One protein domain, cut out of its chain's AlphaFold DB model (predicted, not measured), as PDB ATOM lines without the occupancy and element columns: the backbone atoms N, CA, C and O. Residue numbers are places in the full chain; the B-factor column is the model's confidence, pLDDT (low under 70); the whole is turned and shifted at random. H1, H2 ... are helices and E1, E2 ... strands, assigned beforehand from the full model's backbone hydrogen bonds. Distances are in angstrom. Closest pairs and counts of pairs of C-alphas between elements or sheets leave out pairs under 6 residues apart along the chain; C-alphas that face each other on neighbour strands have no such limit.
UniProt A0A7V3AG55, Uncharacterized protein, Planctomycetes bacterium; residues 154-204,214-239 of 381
ATOM      1  N   VAL A 154    -278.784-222.403-218.888       74.62
ATOM      2  CA  VAL A 154    -280.209-222.010-218.951       74.62
ATOM      3  C   VAL A 154    -280.716-221.356-217.673       74.62
ATOM      4  O   VAL A 154    -280.659-221.986-216.623       74.62
ATOM      5  N   ALA A 155    -281.283-220.148-217.757       66.81
ATOM      6  CA  ALA A 155    -281.857-219.473-216.589       66.81
ATOM      7  C   ALA A 155    -283.281-219.949-216.238       66.81
ATOM      8  O   ALA A 155    -283.700-219.800-215.098       66.81
ATOM      9  N   GLY A 156    -284.009-220.571-217.173       67.00
ATOM     10  CA  GLY A 156    -285.383-221.062-216.987       67.00
ATOM     11  C   GLY A 156    -286.377-220.393-217.944       67.00
ATOM     12  O   GLY A 156    -285.982-219.604-218.800       67.00
ATOM     13  N   ALA A 157    -287.671-220.712-217.818       65.19
ATOM     14  CA  ALA A 157    -288.718-220.152-218.680       65.19
ATOM     15  C   ALA A 157    -288.820-218.617-218.544       65.19
ATOM     16  O   ALA A 157    -288.722-218.088-217.438       65.19
ATOM     17  N   ASN A 158    -289.047-217.920-219.665       63.75
ATOM     18  CA  ASN A 158    -289.256-216.465-219.747       63.75
ATOM     19  C   ASN A 158    -288.159-215.595-219.104       63.75
ATOM     20  O   ASN A 158    -288.458-214.522-218.587       63.75
ATOM     21  N   GLY A 159    -286.897-216.036-219.126       60.28
ATOM     22  CA  GLY A 159    -285.801-215.245-218.558       60.28
ATOM     23  C   GLY A 159    -285.902-215.142-217.036       60.28
ATOM     24  O   GLY A 159    -285.915-214.045-216.475       60.28
ATOM     25  N   ALA A 160    -286.017-216.292-216.360       70.50
ATOM     26  CA  ALA A 160    -286.044-216.327-214.903       70.50
ATOM     27  C   ALA A 160    -284.789-215.665-214.302       70.50
ATOM     28  O   ALA A 160    -283.754-215.519-214.954       70.50
ATOM     29  N   LYS A 161    -284.901-215.240-213.039       77.81
ATOM     30  CA  LYS A 161    -283.896-214.402-212.377       77.81
ATOM     31  C   LYS A 161    -282.490-215.006-212.479       77.81
ATOM     32  O   LYS A 161    -282.258-216.119-212.006       77.81
ATOM     33  N   LEU A 162    -281.549-214.224-213.009       79.06
ATOM     34  CA  LEU A 162    -280.134-214.579-213.031       79.06
ATOM     35  C   LEU A 162    -279.636-214.839-211.601       79.06
ATOM     36  O   LEU A 162    -279.889-214.054-210.684       79.06
ATOM     37  N   THR A 163    -278.917-215.943-211.406       83.12
ATOM     38  CA  THR A 163    -278.279-216.280-210.126       83.12
ATOM     39  C   THR A 163    -276.763-216.308-210.278       83.12
ATOM     40  O   THR A 163    -276.245-216.656-211.340       83.12
ATOM     41  N   ALA A 164    -276.031-215.996-209.204       82.31
ATOM     42  CA  ALA A 164    -274.565-216.050-209.209       82.31
ATOM     43  C   ALA A 164    -274.032-217.451-209.574       82.31
ATOM     44  O   ALA A 164    -273.044-217.572-210.287       82.31
ATOM     45  N   ALA A 165    -274.735-218.515-209.170       85.62
ATOM     46  CA  ALA A 165    -274.373-219.888-209.523       85.62
ATOM     47  C   ALA A 165    -274.451-220.157-211.037       85.62
ATOM     48  O   ALA A 165    -273.618-220.889-211.570       85.62
ATOM     49  N   MET A 166    -275.421-219.560-211.739       85.12
ATOM     50  CA  MET A 166    -275.538-219.678-213.197       85.12
ATOM     51  C   MET A 166    -274.408-218.935-213.912       85.12
ATOM     52  O   MET A 166    -273.820-219.480-214.845       85.12
ATOM     53  N   LEU A 167    -274.064-217.731-213.445       83.69
ATOM     54  CA  LEU A 167    -272.948-216.959-213.995       83.69
ATOM     55  C   LEU A 167    -271.605-217.679-213.775       83.69
ATOM     56  O   LEU A 167    -270.772-217.750-214.676       83.69
ATOM     57  N   ASP A 168    -271.439-218.319-212.620       86.06
ATOM     58  CA  ASP A 168    -270.273-219.143-212.306       86.06
ATOM     59  C   ASP A 168    -270.166-220.403-213.156       86.06
ATOM     60  O   ASP A 168    -269.069-220.804-213.551       86.06
ATOM     61  N   LEU A 169    -271.299-221.041-213.444       86.31
ATOM     62  CA  LEU A 169    -271.350-222.200-214.324       86.31
ATOM     63  C   LEU A 169    -270.967-221.799-215.754       86.31
ATOM     64  O   LEU A 169    -270.163-222.490-216.378       86.31
ATOM     65  N   ALA A 170    -271.454-220.648-216.227       84.69
ATOM     66  CA  ALA A 170    -271.106-220.114-217.539       84.69
ATOM     67  C   ALA A 170    -269.608-219.790-217.657       84.69
ATOM     68  O   ALA A 170    -268.965-220.178-218.632       84.69
ATOM     69  N   LEU A 171    -269.016-219.166-216.634       85.81
ATOM     70  CA  LEU A 171    -267.571-218.926-216.599       85.81
ATOM     71  C   LEU A 171    -266.754-220.221-216.521       85.81
ATOM     72  O   LEU A 171    -265.646-220.279-217.047       85.81
ATOM     73  N   ARG A 172    -267.279-221.283-215.901       86.12
ATOM     74  CA  ARG A 172    -266.596-222.585-215.860       86.12
ATOM     75  C   ARG A 172    -266.621-223.305-217.210       86.12
ATOM     76  O   ARG A 172    -265.661-224.000-217.525       86.12
ATOM     77  N   MET A 173    -267.680-223.126-218.003       84.25
ATOM     78  CA  MET A 173    -267.744-223.634-219.382       84.25
ATOM     79  C   MET A 173    -266.738-222.936-220.301       84.25
ATOM     80  O   MET A 173    -266.290-223.514-221.288       84.25
ATOM     81  N   VAL A 174    -266.367-221.699-219.965       84.25
ATOM     82  CA  VAL A 174    -265.468-220.864-220.755       84.25
ATOM     83  C   VAL A 174    -264.208-220.524-219.946       84.25
ATOM     84  O   VAL A 174    -264.088-219.430-219.388       84.25
ATOM     85  N   PRO A 175    -263.226-221.442-219.873       82.06
ATOM     86  CA  PRO A 175    -262.011-221.193-219.110       82.06
ATOM     87  C   PRO A 175    -261.209-220.048-219.741       82.06
ATOM     88  O   PRO A 175    -260.831-220.115-220.908       82.06
ATOM     89  N   GLY A 176    -260.921-219.002-218.961       82.19
ATOM     90  CA  GLY A 176    -260.154-217.836-219.415       82.19
ATOM     91  C   GLY A 176    -260.955-216.881-220.302       82.19
ATOM     92  O   GLY A 176    -260.457-216.467-221.350       82.19
ATOM     93  N   ALA A 177    -262.201-216.580-219.930       82.00
ATOM     94  CA  ALA A 177    -262.972-215.495-220.529       82.00
ATOM     95  C   ALA A 177    -262.319-214.128-220.243       82.00
ATOM     96  O   ALA A 177    -261.949-213.841-219.106       82.00
ATOM     97  N   ASN A 178    -262.196-213.290-221.276       84.88
ATOM     98  CA  ASN A 178    -261.578-211.963-221.186       84.88
ATOM     99  C   ASN A 178    -262.599-210.837-220.969       84.88
ATOM    100  O   ASN A 178    -262.234-209.779-220.467       84.88
ATOM    101  N   ILE A 179    -263.855-211.050-221.364       85.12
ATOM    102  CA  ILE A 179    -264.918-210.044-221.339       85.12
ATOM    103  C   ILE A 179    -266.285-210.715-221.187       85.12
ATOM    104  O   ILE A 179    -266.503-211.810-221.710       85.12
ATOM    105  N   ILE A 180    -267.204-210.047-220.491       85.94
ATOM    106  CA  ILE A 180    -268.626-210.398-220.445       85.94
ATOM    107  C   ILE A 180    -269.401-209.350-221.243       85.94
ATOM    108  O   ILE A 180    -269.323-208.157-220.957       85.94
ATOM    109  N   LEU A 181    -270.157-209.808-222.240       85.56
ATOM    110  CA  LEU A 181    -271.018-208.967-223.068       85.56
ATOM    111  C   LEU A 181    -272.468-209.237-222.692       85.56
ATOM    112  O   LEU A 181    -272.928-210.377-222.761       85.56
ATOM    113  N   CYS A 182    -273.187-208.199-222.290       83.25
ATOM    114  CA  CYS A 182    -274.598-208.311-221.962       83.25
ATOM    115  C   CYS A 182    -275.327-206.998-222.243       83.25
ATOM    116  O   CYS A 182    -274.721-205.959-222.474       83.25
ATOM    117  N   ASN A 183    -276.649-207.048-222.257       82.12
ATOM    118  CA  ASN A 183    -277.489-205.859-222.322       82.12
ATOM    119  C   ASN A 183    -277.329-205.009-221.046       82.12
ATOM    120  O   ASN A 183    -277.096-205.545-219.966       82.12
ATOM    121  N   ARG A 184    -277.513-203.690-221.148       78.06
ATOM    122  CA  ARG A 184    -277.563-202.754-220.014       78.06
ATOM    123  C   ARG A 184    -278.448-203.223-218.849       78.06
ATOM    124  O   ARG A 184    -278.011-203.172-217.708       78.06
ATOM    125  N   THR A 185    -279.635-203.760-219.120       79.56
ATOM    126  CA  THR A 185    -280.521-204.306-218.072       79.56
ATOM    127  C   THR A 185    -279.901-205.501-217.339       79.56
ATOM    128  O   THR A 185    -280.104-205.675-216.138       79.56
ATOM    129  N   MET A 186    -279.099-206.309-218.039       80.19
ATOM    130  CA  MET A 186    -278.344-207.416-217.450       80.19
ATOM    131  C   MET A 186    -277.116-206.931-216.679       80.19
ATOM    132  O   MET A 186    -276.780-207.538-215.667       80.19
ATOM    133  N   VAL A 187    -276.473-205.838-217.102       81.31
ATOM    134  CA  VAL A 187    -275.403-205.194-216.319       81.31
ATOM    135  C   VAL A 187    -275.930-204.809-214.936       81.31
ATOM    136  O   VAL A 187    -275.320-205.173-213.932       81.31
ATOM    137  N   ASP A 188    -277.107-204.182-214.878       82.94
ATOM    138  CA  ASP A 188    -277.741-203.783-213.616       82.94
ATOM    139  C   ASP A 188    -278.100-205.001-212.741       82.94
ATOM    140  O   ASP A 188    -277.961-204.969-211.517       82.94
ATOM    141  N   GLN A 189    -278.523-206.118-213.348       81.25
ATOM    142  CA  GLN A 189    -278.780-207.359-212.609       81.25
ATOM    143  C   GLN A 189    -277.504-208.010-212.073       81.25
ATOM    144  O   GLN A 189    -277.529-208.557-210.970       81.25
ATOM    145  N   ILE A 190    -276.399-207.961-212.820       82.31
ATOM    146  CA  ILE A 190    -275.106-208.484-212.364       82.31
ATOM    147  C   ILE A 190    -274.571-207.632-211.205       82.31
ATOM    148  O   ILE A 190    -274.139-208.193-210.200       82.31
ATOM    149  N   ASP A 191    -274.690-206.304-211.276       80.94
ATOM    150  CA  ASP A 191    -274.338-205.407-210.165       80.94
ATOM    151  C   ASP A 191    -275.222-205.665-208.922       80.94
ATOM    152  O   ASP A 191    -274.750-205.768-207.785       80.94
ATOM    153  N   ALA A 192    -276.521-205.917-209.125       78.56
ATOM    154  CA  ALA A 192    -277.437-206.312-208.052       78.56
ATOM    155  C   ALA A 192    -277.117-207.692-207.430       78.56
ATOM    156  O   ALA A 192    -277.524-207.968-206.294       78.56
ATOM    157  N   LEU A 193    -276.427-208.581-208.155       76.81
ATOM    158  CA  LEU A 193    -275.942-209.863-207.634       76.81
ATOM    159  C   LEU A 193    -274.645-209.694-206.836       76.81
ATOM    160  O   LEU A 193    -274.510-210.320-205.785       76.81
ATOM    161  N   ASP A 194    -273.736-208.834-207.297       69.44
ATOM    162  CA  ASP A 194    -272.459-208.551-206.630       69.44
ATOM    163  C   ASP A 194    -272.663-207.801-205.299       69.44
ATOM    164  O   ASP A 194    -272.108-208.158-204.259       69.44
ATOM    165  N   THR A 195    -273.588-206.838-205.269       60.19
ATOM    166  CA  THR A 195    -273.918-206.047-204.066       60.19
ATOM    167  C   THR A 195    -274.505-206.854-202.899       60.19
ATOM    168  O   THR A 195    -274.483-206.376-201.763       60.19
ATOM    169  N   ARG A 196    -275.002-208.081-203.123       53.44
ATOM    170  CA  ARG A 196    -275.560-208.952-202.064       53.44
ATOM    171  C   ARG A 196    -274.525-209.852-201.386       53.44
ATOM    172  O   ARG A 196    -274.830-210.417-200.338       53.44
ATOM    173  N   ALA A 197    -273.323-209.976-201.946       54.31
ATOM    174  CA  ALA A 197    -272.234-210.782-201.405       54.31
ATOM    175  C   ALA A 197    -271.137-209.868-200.828       54.31
ATOM    176  O   ALA A 197    -270.070-209.734-201.403       54.31
ATOM    177  N   THR A 198    -271.418-209.199-199.703       49.97
ATOM    178  CA  THR A 198    -270.434-208.495-198.845       49.97
ATOM    179  C   THR A 198    -269.335-207.736-199.609       49.97
ATOM    180  O   THR A 198    -268.184-208.168-199.688       49.97
ATOM    181  N   ARG A 199    -269.688-206.577-200.172       49.44
ATOM    182  CA  ARG A 199    -268.782-205.735-200.962       49.44
ATOM    183  C   ARG A 199    -267.549-205.318-200.144       49.44
ATOM    184  O   ARG A 199    -267.615-204.376-199.358       49.44
ATOM    185  N   THR A 200    -266.398-205.952-200.374       49.75
ATOM    186  CA  THR A 200    -265.103-205.323-200.072       49.75
ATOM    187  C   THR A 200    -264.855-204.326-201.193       49.75
ATOM    188  O   THR A 200    -264.414-204.691-202.279       49.75
ATOM    189  N   VAL A 201    -265.256-203.074-200.974       54.94
ATOM    190  CA  VAL A 201    -265.071-202.001-201.949       54.94
ATOM    191  C   VAL A 201    -263.568-201.758-202.092       54.94
ATOM    192  O   VAL A 201    -262.981-201.018-201.306       54.94
ATOM    193  N   VAL A 202    -262.926-202.355-203.096       52.28
ATOM    194  CA  VAL A 202    -261.644-201.838-203.581       52.28
ATOM    195  C   VAL A 202    -261.979-200.545-204.315       52.28
ATOM    196  O   VAL A 202    -262.216-200.516-205.519       52.28
ATOM    197  N   LEU A 203    -262.104-199.463-203.546       52.91
ATOM    198  CA  LEU A 203    -261.999-198.126-204.092       52.91
ATOM    199  C   LEU A 203    -260.577-198.057-204.640       52.91
ATOM    200  O   LEU A 203    -259.628-198.026-203.858       52.91
ATOM    201  N   ASN A 204    -260.418-198.064-205.962       47.41
ATOM    202  CA  ASN A 204    -259.182-197.601-206.574       47.41
ATOM    203  C   ASN A 204    -259.036-196.118-206.195       47.41
ATOM    204  O   ASN A 204    -259.453-195.227-206.927       47.41
ATOM    205  N   VAL A 214    -266.041-199.269-214.941       68.62
ATOM    206  CA  VAL A 214    -266.332-200.477-215.716       68.62
ATOM    207  C   VAL A 214    -266.699-201.573-214.714       68.62
ATOM    208  O   VAL A 214    -265.828-201.992-213.943       68.62
ATOM    209  N   PRO A 215    -267.966-202.022-214.667       76.19
ATOM    210  CA  PRO A 215    -268.357-203.110-213.785       76.19
ATOM    211  C   PRO A 215    -267.572-204.371-214.157       76.19
ATOM    212  O   PRO A 215    -267.308-204.634-215.329       76.19
ATOM    213  N   SER A 216    -267.166-205.151-213.158       83.12
ATOM    214  CA  SER A 216    -266.426-206.396-213.377       83.12
ATOM    215  C   SER A 216    -266.977-207.500-212.491       83.12
ATOM    216  O   SER A 216    -267.398-207.239-211.369       83.12
ATOM    217  N   TYR A 217    -266.958-208.736-212.985       84.12
ATOM    218  CA  TYR A 217    -267.345-209.916-212.220       84.12
ATOM    219  C   TYR A 217    -266.173-210.890-212.174       84.12
ATOM    220  O   TYR A 217    -265.662-211.306-213.214       84.12
ATOM    221  N   LYS A 218    -265.702-211.227-210.966       81.94
ATOM    222  CA  LYS A 218    -264.507-212.072-210.743       81.94
ATOM    223  C   LYS A 218    -263.261-211.605-211.518       81.94
ATOM    224  O   LYS A 218    -262.478-212.419-211.997       81.94
ATOM    225  N   GLY A 219    -263.087-210.286-211.638       77.62
ATOM    226  CA  GLY A 219    -261.966-209.668-212.357       77.62
ATOM    227  C   GLY A 219    -262.124-209.621-213.881       77.62
ATOM    228  O   GLY A 219    -261.217-209.146-214.558       77.62
ATOM    229  N   ILE A 220    -263.258-210.074-214.425       83.75
ATOM    230  CA  ILE A 220    -263.569-209.997-215.855       83.75
ATOM    231  C   ILE A 220    -264.429-208.749-216.101       83.75
ATOM    232  O   ILE A 220    -265.478-208.616-215.463       83.75
ATOM    233  N   PRO A 221    -264.024-207.827-216.995       85.19
ATOM    234  CA  PRO A 221    -264.797-206.628-217.302       85.19
ATOM    235  C   PRO A 221    -266.122-206.972-217.990       85.19
ATOM    236  O   PRO A 221    -266.194-207.871-218.832       85.19
ATOM    237  N   ILE A 222    -267.165-206.222-217.644       82.62
ATOM    238  CA  ILE A 222    -268.502-206.317-218.225       82.62
ATOM    239  C   ILE A 222    -268.720-205.103-219.123       82.62
ATOM    240  O   ILE A 222    -268.519-203.964-218.701       82.62
ATOM    241  N   MET A 223    -269.162-205.341-220.356       82.06
ATOM    242  CA  MET A 223    -269.502-204.283-221.304       82.06
ATOM    243  C   MET A 223    -270.945-204.419-221.781       82.06
ATOM    244  O   MET A 223    -271.416-205.512-222.109       82.06
ATOM    245  N   ALA A 224    -271.632-203.278-221.822       79.25
ATOM    246  CA  ALA A 224    -273.003-203.195-222.290       79.25
ATOM    247  C   ALA A 224    -273.049-203.204-223.824       79.25
ATOM    248  O   ALA A 224    -272.446-202.358-224.483       79.25
ATOM    249  N   VAL A 225    -273.807-204.139-224.381       76.88
ATOM    250  CA  VAL A 225    -274.187-204.185-225.792       76.88
ATOM    251  C   VAL A 225    -275.460-203.359-225.953       76.88
ATOM    252  O   VAL A 225    -276.433-203.575-225.229       76.88
ATOM    253  N   GLN A 226    -275.441-202.394-226.871       71.81
ATOM    254  CA  GLN A 226    -276.571-201.494-227.109       71.81
ATOM    255  C   GLN A 226    -277.523-202.018-228.202       71.81
ATOM    256  O   GLN A 226    -277.504-203.190-228.589       71.81
ATOM    257  N   THR A 227    -278.399-201.135-228.674       69.94
ATOM    258  CA  THR A 227    -279.344-201.383-229.755       69.94
ATOM    259  C   THR A 227    -278.670-201.250-231.125       69.94
ATOM    260  O   THR A 227    -277.740-200.473-231.323       69.94
ATOM    261  N   ALA A 228    -279.156-202.010-232.100       66.25
ATOM    262  CA  ALA A 228    -278.828-201.851-233.510       66.25
ATOM    263  C   ALA A 228    -280.110-201.946-234.347       66.25
ATOM    264  O   ALA A 228    -281.094-202.538-233.902       66.25
ATOM    265  N   PRO A 229    -280.127-201.387-235.568       65.69
ATOM    266  CA  PRO A 229    -281.280-201.511-236.450       65.69
ATOM    267  C   PRO A 229    -281.646-202.972-236.718       65.69
ATOM    268  O   PRO A 229    -280.772-203.799-236.988       65.69
ATOM    269  N   ASN A 230    -282.942-203.269-236.697       66.50
ATOM    270  CA  ASN A 230    -283.491-204.542-237.136       66.50
ATOM    271  C   ASN A 230    -283.420-204.662-238.665       66.50
ATOM    272  O   ASN A 230    -283.838-203.768-239.398       66.50
ATOM    273  N   ASP A 231    -282.961-205.818-239.124       61.50
ATOM    274  CA  ASP A 231    -282.887-206.279-240.507       61.50
ATOM    275  C   ASP A 231    -284.193-206.106-241.290       61.50
ATOM    276  O   ASP A 231    -284.148-205.858-242.490       61.50
ATOM    277  N   SER A 232    -285.348-206.250-240.628       61.38
ATOM    278  CA  SER A 232    -286.656-206.226-241.303       61.38
ATOM    279  C   SER A 232    -287.248-204.821-241.424       61.38
ATOM    280  O   SER A 232    -287.876-204.505-242.430       61.38
ATOM    281  N   ASN A 233    -287.036-203.968-240.416       58.72
ATOM    282  CA  ASN A 233    -287.790-202.716-240.273       58.72
ATOM    283  C   ASN A 233    -286.903-201.468-240.123       58.72
ATOM    284  O   ASN A 233    -287.424-200.359-240.072       58.72
ATOM    285  N   GLY A 234    -285.580-201.617-239.991       59.78
ATOM    286  CA  GLY A 234    -284.649-200.505-239.754       59.78
ATOM    287  C   GLY A 234    -284.810-199.804-238.397       59.78
ATOM    288  O   GLY A 234    -284.068-198.870-238.101       59.78
ATOM    289  N   VAL A 235    -285.752-200.249-237.562       69.62
ATOM    290  CA  VAL A 235    -286.000-199.727-236.213       69.62
ATOM    291  C   VAL A 235    -284.883-200.176-235.278       69.62
ATOM    292  O   VAL A 235    -284.440-201.320-235.357       69.62
ATOM    293  N   LEU A 236    -284.426-199.285-234.396       65.56
ATOM    294  CA  LEU A 236    -283.438-199.614-233.372       65.56
ATOM    295  C   LEU A 236    -284.027-200.637-232.395       65.56
ATOM    296  O   LEU A 236    -284.955-200.334-231.650       65.56
ATOM    297  N   GLU A 237    -283.466-201.838-232.400       69.38
ATOM    298  CA  GLU A 237    -283.820-202.919-231.493       69.38
ATOM    299  C   GLU A 237    -282.621-203.315-230.655       69.38
ATOM    300  O   GLU A 237    -281.466-203.204-231.062       69.38
ATOM    301  N   GLU A 238    -282.899-203.830-229.472       71.62
ATOM    302  CA  GLU A 238    -281.867-204.403-228.637       71.62
ATOM    303  C   GLU A 238    -281.273-205.655-229.282       71.62
ATOM    304  O   GLU A 238    -281.997-206.545-229.727       71.62
ATOM    305  N   ILE A 239    -279.943-205.719-229.363       73.88
ATOM    306  CA  ILE A 239    -279.258-206.864-229.985       73.88
ATOM    307  C   ILE A 239    -279.401-208.116-229.111       73.88
ATOM    308  O   ILE A 239    -279.533-209.227-229.629       73.88
TER     309      ILE A 239
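AT A GLANCE: This is residues 154 to 204 and 214 to 239 of the 381 residues of an uncharacterized protein of Planctomycetes bacterium (UniProt A0A7V3AG55). H2 packs on the parallel sheet E1 E2, with H1 to one side; hairpin E3 E4 is an arm at one end and residues 198 to 204 stick out. The printed part has 77 residues, under half in named elements, H1 E1 H2 E2 E3 E4, mixed helices and strands. It is loose, radius of gyration of the C-alphas 14.6 A, spanning 46 by 32 by 24 A.

IN THESE COORDINATES: H1, residues 164 to 173, begins at C-alpha (-274.565, -216.050, -209.209). E1 is 180 to 183, H2 184 to 194, E2 220 to 225 and 15.7 A long, E3 227 to 229, E4 236 to 238, ending at (-281.867, -204.403, -228.637).

HOW THE PARTS SIT: H1 and H2 are close but not clearly touching, closest C-alphas 164 and 193, 6.5 A. N 180 and O 221 of E1 and E2, 2.9 A, N 228 and O 237 of E3 and E4, 2.8 A, and every O i to N i+4 pair in H1 and H2 are within hydrogen-bond range.

THE WHOLE: The cut between C-alphas 204 and 214 spans 12.0 A; 28 residues have pLDDT under 70.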